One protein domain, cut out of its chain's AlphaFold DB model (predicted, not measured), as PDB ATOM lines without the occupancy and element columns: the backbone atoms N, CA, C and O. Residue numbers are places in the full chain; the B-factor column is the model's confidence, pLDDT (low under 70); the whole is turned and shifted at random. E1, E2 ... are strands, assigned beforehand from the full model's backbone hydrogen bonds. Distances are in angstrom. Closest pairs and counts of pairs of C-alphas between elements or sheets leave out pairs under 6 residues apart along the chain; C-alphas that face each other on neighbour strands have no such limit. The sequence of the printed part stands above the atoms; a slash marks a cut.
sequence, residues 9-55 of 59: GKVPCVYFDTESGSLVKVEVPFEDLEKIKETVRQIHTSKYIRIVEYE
ATOM      1  N   GLY A   9      78.992   0.651 119.468       86.38
ATOM      2  CA  GLY A   9      78.175   1.777 119.022       86.38
ATOM      3  C   GLY A   9      78.418   2.203 117.575       86.38
ATOM      4  O   GLY A   9      77.808   3.177 117.140       86.38
ATOM      5  N   LYS A  10      79.278   1.507 116.821       89.50
ATOM      6  CA  LYS A  10      79.539   1.810 115.411       89.50
ATOM      7  C   LYS A  10      78.691   0.934 114.508       89.50
ATOM      8  O   LYS A  10      78.354  -0.202 114.848       89.50
ATOM      9  N   VAL A  11      78.313   1.498 113.371       88.75
ATOM     10  CA  VAL A  11      77.534   0.819 112.348       88.75
ATOM     11  C   VAL A  11      78.171   1.025 110.973       88.75
ATOM     12  O   VAL A  11      78.569   2.144 110.637       88.75
ATOM     13  N   PRO A  12      78.257  -0.035 110.153       89.38
ATOM     14  CA  PRO A  12      78.767   0.068 108.798       89.38
ATOM     15  C   PRO A  12      77.753   0.787 107.905       89.38
ATOM     16  O   PRO A  12      76.657   0.282 107.662       89.38
ATOM     17  N   CYS A  13      78.150   1.924 107.349       89.06
ATOM     18  CA  CYS A  13      77.387   2.678 106.362       89.06
ATOM     19  C   CYS A  13      78.092   2.634 105.007       89.06
ATOM     20  O   CYS A  13      79.319   2.617 104.933       89.06
ATOM     21  N   VAL A  14      77.315   2.620 103.926       91.81
ATOM     22  CA  VAL A  14      77.837   2.672 102.557       91.81
ATOM     23  C   VAL A  14      77.258   3.902 101.877       91.81
ATOM     24  O   VAL A  14      76.040   4.030 101.780       91.81
ATOM     25  N   TYR A  15      78.130   4.786 101.401       88.38
ATOM     26  CA  TYR A  15      77.760   6.003 100.683       88.38
ATOM     27  C   TYR A  15      78.259   5.932  99.247       88.38
ATOM     28  O   TYR A  15      79.278   5.302  98.967       88.38
ATOM     29  N   PHE A  16      77.544   6.578  98.331       91.38
ATOM     30  CA  PHE A  16      78.033   6.780  96.975       91.38
ATOM     31  C   PHE A  16      78.835   8.076  96.924       91.38
ATOM     32  O   PHE A  16      78.282   9.154  97.128       91.38
ATOM     33  N   ASP A  17      80.131   7.961  96.666       93.31
ATOM     34  CA  ASP A  17      80.997   9.109  96.451       93.31
ATOM     35  C   ASP A  17      80.933   9.510  94.974       93.31
ATOM     36  O   ASP A  17      81.356   8.767  94.084       93.31
ATOM     37  N   THR A  18      80.377  10.690  94.705       92.94
ATOM     38  CA  THR A  18      80.203  11.201  93.344       92.94
ATOM     39  C   THR A  18      81.515  11.630  92.696       92.94
ATOM     40  O   THR A  18      81.568  11.710  91.471       92.94
ATOM     41  N   GLU A  19      82.563  11.904  93.478       94.06
ATOM     42  CA  GLU A  19      83.874  12.298  92.950       94.06
ATOM     43  C   GLU A  19      84.651  11.081  92.442       94.06
ATOM     44  O   GLU A  19      85.188  11.097  91.333       94.06
ATOM     45  N   SER A  20      84.669   9.996  93.223       90.56
ATOM     46  CA  SER A  20      85.319   8.735  92.837       90.56
ATOM     47  C   SER A  20      84.414   7.773  92.058       90.56
ATOM     48  O   SER A  20      84.880   6.737  91.576       90.56
ATOM     49  N   GLY A  21      83.118   8.083  91.939       93.06
ATOM     50  CA  GLY A  21      82.119   7.249  91.268       93.06
ATOM     51  C   GLY A  21      81.947   5.870  91.913       93.06
ATOM     52  O   GLY A  21      81.604   4.908  91.224       93.06
ATOM     53  N   SER A  22      82.241   5.753  93.207       93.31
ATOM     54  CA  SER A  22      82.400   4.475  93.902       93.31
ATOM     55  C   SER A  22      81.589   4.422  95.196       93.31
ATOM     56  O   SER A  22      81.292   5.438  95.819       93.31
ATOM     57  N   LEU A  23      81.233   3.206  95.618       93.06
ATOM     58  CA  LEU A  23      80.619   2.978  96.923       93.06
ATOM     59  C   LEU A  23      81.707   2.895  97.995       93.06
ATOM     60  O   LEU A  23      82.578   2.025  97.940       93.06
ATOM     61  N   VAL A  24      81.634   3.776  98.985       92.38
ATOM     62  CA  VAL A  24      82.582   3.859 100.093       92.38
ATOM     63  C   VAL A  24      81.909   3.347 101.357       92.38
ATOM     64  O   VAL A  24      80.854   3.840 101.755       92.38
ATOM     65  N   LYS A  25      82.530   2.353 101.996       92.81
ATOM     66  CA  LYS A  25      82.090   1.826 103.288       92.81
ATOM     67  C   LYS A  25      82.830   2.531 104.423       92.81
ATOM     68  O   LYS A  25      84.058   2.570 104.414       92.81
ATOM     69  N   VAL A  26      82.095   3.024 105.413       90.62
ATOM     70  CA  VAL A  26      82.632   3.692 106.605       90.62
ATOM     71  C   VAL A  26      81.919   3.203 107.861       90.62
ATOM     72  O   VAL A  26      80.741   2.864 107.819       90.62
ATOM     73  N   GLU A  27      82.629   3.165 108.983       92.44
ATOM     74  CA  GLU A  27      82.042   2.867 110.291       92.44
ATOM     75  C   GLU A  27      81.635   4.183 110.955       92.44
ATOM     76  O   GLU A  27      82.490   5.023 111.245       92.44
ATOM     77  N   VAL A  28      80.336   4.372 111.178       89.12
ATOM     78  CA  VAL A  28      79.765   5.614 111.716       89.12
ATOM     79  C   VAL A  28      79.208   5.347 113.113       89.12
ATOM     80  O   VAL A  28      78.585   4.304 113.316       89.12
ATOM     81  N   PRO A  29      79.415   6.233 114.101       89.88
ATOM     82  CA  PRO A  29      78.717   6.137 115.379       89.88
ATOM     83  C   PRO A  29      77.199   6.192 115.179       89.88
ATOM     84  O   PRO A  29      76.692   7.045 114.456       89.88
ATOM     85  N   PHE A  30      76.459   5.311 115.847       85.94
ATOM     86  CA  PHE A  30      74.999   5.240 115.736       85.94
ATOM     87  C   PHE A  30      74.309   6.581 116.038       85.94
ATOM     88  O   PHE A  30      73.314   6.918 115.403       85.94
ATOM     89  N   GLU A  31      74.845   7.359 116.980       86.06
ATOM     90  CA  GLU A  31      74.272   8.655 117.364       86.06
ATOM     91  C   GLU A  31      74.405   9.739 116.292       86.06
ATOM     92  O   GLU A  31      73.623  10.689 116.303       86.06
ATOM     93  N   ASP A  32      75.347   9.581 115.360       86.81
ATOM     94  CA  ASP A  32      75.578  10.532 114.271       86.81
ATOM     95  C   ASP A  32      74.666  10.257 113.063       86.81
ATOM     96  O   ASP A  32      74.602  11.069 112.138       86.81
ATOM     97  N   LEU A  33      73.951   9.123 113.047       85.25
ATOM     98  CA  LEU A  33      72.995   8.817 111.988       85.25
ATOM     99  C   LEU A  33      71.746   9.691 112.090       85.25
ATOM    100  O   LEU A  33      71.179   9.891 113.168       85.25
ATOM    101  N   GLU A  34      71.269  10.159 110.935       79.75
ATOM    102  CA  GLU A  34      70.008  10.888 110.855       79.75
ATOM    103  C   GLU A  34      68.857  10.002 111.346       79.75
ATOM    104  O   GLU A  34      68.585   8.919 110.824       79.75
ATOM    105  N   LYS A  35      68.170  10.478 112.386       76.12
ATOM    106  CA  LYS A  35      67.015   9.792 112.959       76.12
ATOM    107  C   LYS A  35      65.791  10.174 112.139       76.12
ATOM    108  O   LYS A  35      65.275  11.286 112.269       76.12
ATOM    109  N   ILE A  36      65.320   9.248 111.310       73.94
ATOM    110  CA  ILE A  36      64.056   9.421 110.593       73.94
ATOM    111  C   ILE A  36      62.946   9.514 111.641       73.94
ATOM    112  O   ILE A  36      62.828   8.663 112.526       73.94
ATOM    113  N   LYS A  37      62.140  10.577 111.572       72.12
ATOM    114  CA  LYS A  37      60.970  10.702 112.441       72.12
ATOM    115  C   LYS A  37      59.941   9.669 112.002       72.12
ATOM    116  O   LYS A  37      59.319   9.804 110.953       72.12
ATOM    117  N   GLU A  38      59.768   8.648 112.824       77.06
ATOM    118  CA  GLU A  38      58.721   7.655 112.640       77.06
ATOM    119  C   GLU A  38      57.412   8.190 113.222       77.06
ATOM    120  O   GLU A  38      57.320   8.507 114.412       77.06
ATOM    121  N   THR A  39      56.376   8.280 112.394       78.81
ATOM    122  CA  THR A  39      55.010   8.513 112.873       78.81
ATOM    123  C   THR A  39      54.240   7.207 112.831       78.81
ATOM    124  O   THR A  39      54.212   6.525 111.808       78.81
ATOM    125  N   VAL A  40      53.607   6.838 113.948       82.06
ATOM    126  CA  VAL A  40      52.734   5.661 113.980       82.06
ATOM    127  C   VAL A  40      51.530   5.939 113.090       82.06
ATOM    128  O   VAL A  40      50.717   6.811 113.392       82.06
ATOM    129  N   ARG A  41      51.421   5.181 112.002       85.00
ATOM    130  CA  ARG A  41      50.334   5.279 111.032       85.00
ATOM    131  C   ARG A  41      49.094   4.551 111.529       85.00
ATOM    132  O   ARG A  41      48.002   5.110 111.525       85.00
ATOM    133  N   GLN A  42      49.257   3.304 111.966       88.69
ATOM    134  CA  GLN A  42      48.143   2.469 112.401       88.69
ATOM    135  C   GLN A  42      48.598   1.450 113.444       88.69
ATOM    136  O   GLN A  42      49.706   0.924 113.388       88.69
ATOM    137  N   ILE A  43      47.727   1.145 114.402       87.69
ATOM    138  CA  ILE A  43      47.953   0.073 115.371       87.69
ATOM    139  C   ILE A  43      46.830  -0.942 115.211       87.69
ATOM    140  O   ILE A  43      45.664  -0.618 115.427       87.69
ATOM    141  N   HIS A  44      47.182  -2.176 114.859       89.12
ATOM    142  CA  HIS A  44      46.250  -3.294 114.843       89.12
ATOM    143  C   HIS A  44      46.515  -4.201 116.045       89.12
ATOM    144  O   HIS A  44      47.549  -4.863 116.133       89.12
ATOM    145  N   THR A  45      45.582  -4.224 116.991       89.88
ATOM    146  CA  THR A  45      45.667  -5.049 118.203       89.88
ATOM    147  C   THR A  45      44.666  -6.194 118.167       89.88
ATOM    148  O   THR A  45      43.479  -5.989 117.934       89.88
ATOM    149  N   SER A  46      45.146  -7.395 118.475       89.44
ATOM    150  CA  SER A  46      44.360  -8.593 118.752       89.44
ATOM    151  C   SER A  46      44.767  -9.182 120.107       89.44
ATOM    152  O   SER A  46      45.707  -8.714 120.750       89.44
ATOM    153  N   LYS A  47      44.079 -10.243 120.545       91.44
ATOM    154  CA  LYS A  47      44.346 -10.928 121.823       91.44
ATOM    155  C   LYS A  47      45.802 -11.397 121.985       91.44
ATOM    156  O   LYS A  47      46.269 -11.518 123.112       91.44
ATOM    157  N   TYR A  48      46.497 -11.670 120.879       93.00
ATOM    158  CA  TYR A  48      47.850 -12.239 120.887       93.00
ATOM    159  C   TYR A  48      48.865 -11.434 120.070       93.00
ATOM    160  O   TYR A  48      50.055 -11.722 120.138       93.00
ATOM    161  N   ILE A  49      48.415 -10.461 119.275       87.19
ATOM    162  CA  ILE A  49      49.264  -9.752 118.316       87.19
ATOM    163  C   ILE A  49      49.021  -8.252 118.432       87.19
ATOM    164  O   ILE A  49      47.882  -7.797 118.502       87.19
ATOM    165  N   ARG A  50      50.105  -7.479 118.386       91.75
ATOM    166  CA  ARG A  50      50.071  -6.034 118.178       91.75
ATOM    167  C   ARG A  50      50.944  -5.709 116.976       91.75
ATOM    168  O   ARG A  50      52.157  -5.866 117.045       91.75
ATOM    169  N   ILE A  51      50.316  -5.285 115.888       91.50
ATOM    170  CA  ILE A  51      50.989  -4.777 114.694       91.50
ATOM    171  C   ILE A  51      51.014  -3.258 114.817       91.50
ATOM    172  O   ILE A  51      49.975  -2.643 115.062       91.50
ATOM    173  N   VAL A  52      52.195  -2.664 114.685       89.62
ATOM    174  CA  VAL A  52      52.366  -1.212 114.619       89.62
ATOM    175  C   VAL A  52      52.904  -0.897 113.235       89.62
ATOM    176  O   VAL A  52      53.982  -1.353 112.865       89.62
ATOM    177  N   GLU A  53      52.112  -0.173 112.461       87.62
ATOM    178  CA  GLU A  53      52.494   0.334 111.152       87.62
ATOM    179  C   GLU A  53      53.061   1.735 111.333       87.62
ATOM    180  O   GLU A  53      52.424   2.599 111.943       87.62
ATOM    181  N   TYR A  54      54.254   1.955 110.796       85.81
ATOM    182  CA  TYR A  54      54.936   3.239 110.820       85.81
ATOM    183  C   TYR A  54      54.926   3.845 109.421       85.81
ATOM    184  O   TYR A  54      55.037   3.139 108.418       85.81
ATOM    185  N   GLU A  55      54.793   5.160 109.364       84.25
ATOM    186  CA  GLU A  55      55.057   5.954 108.175       84.25
ATOM    187  C   GLU A  55      56.407   6.645 108.363       84.25
ATOM    188  O   GLU A  55      56.652   7.286 109.390       84.25
TER     189      GLU A  55
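What this domain is: This is residues 9 to 55 of the 59 residues of an uncharacterized protein of Leptospira mayottensis 200901116 (UniProt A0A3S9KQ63). Two separate two-stranded hairpins, E1 with E2 and E3 with E4, sit at the two ends of a long rod and are joined by a single stretch of chain, residues 30 to 37, with no contact between the hairpins. The second hairpin is bent through E3, and its turn with the adjoining residues, 45 to 50, sticks out free at the far end. The printed part has 47 residues with four named strands, in the order E1, E2, E3, E4 along the chain, and no named helix; each pair makes an antiparallel sheet of two strands, and the class is all strand. The whole is extended, with a radius of gyration of the C-alphas of 17.5 A and spans of 53 by 23 by 17 A.

Where its parts are: E1 is residues 10 to 17, 20.4 A from first to last C-alpha, and begins at C-alpha 10 at (79.539, 1.810, 115.411). E2 is residues 22 to 29, 21.9 A long in the same measure, and ends at C-alpha 29 at (78.717, 6.137, 115.379). E3 is residues 38 to 45, 19.0 A long, and bends by 58 degrees at residue 41. E4 is residues 50 to 55, 16.4 A long, and ends at C-alpha 55 at (55.057, 5.954, 108.175).

How they stand to each other: E1 and E2 form a hairpin with a tight link of 4 residues. They are antiparallel, with 152 degrees between their N-to-C directions. The C-alphas of Lys 10 and Pro 29 face each other at 4.4 A, and those of Asp 17 and Ser 22 at 5.5 A. N 13 and O 26 are within hydrogen-bond range at 2.8 A, as are N 24 and O 15 at 2.8 A. E3 and E4 form the other hairpin, again with a tight link of 4 residues, antiparallel at 153 degrees. The C-alphas of Thr 45 and Arg 50 face each other at 4.5 A. By the bend in E3, N 41 and N 42 are both within hydrogen-bond range of O 53, at 2.8 A and 3.2 A. Both E1 and E2 are apart from both E3 and E4.

The domain as a whole: The C-alphas farthest apart are those of Glu 19 and Lys 47, at 54.2 A, while the first and last printed C-alphas, of Gly 9 and Glu 55, are 25.9 A apart. The printed part has no cut. No link is long; the link from E2 to E3, 8 residues, is short. The mean pLDDT of the printed part is 87.8, and no printed residue is under 70.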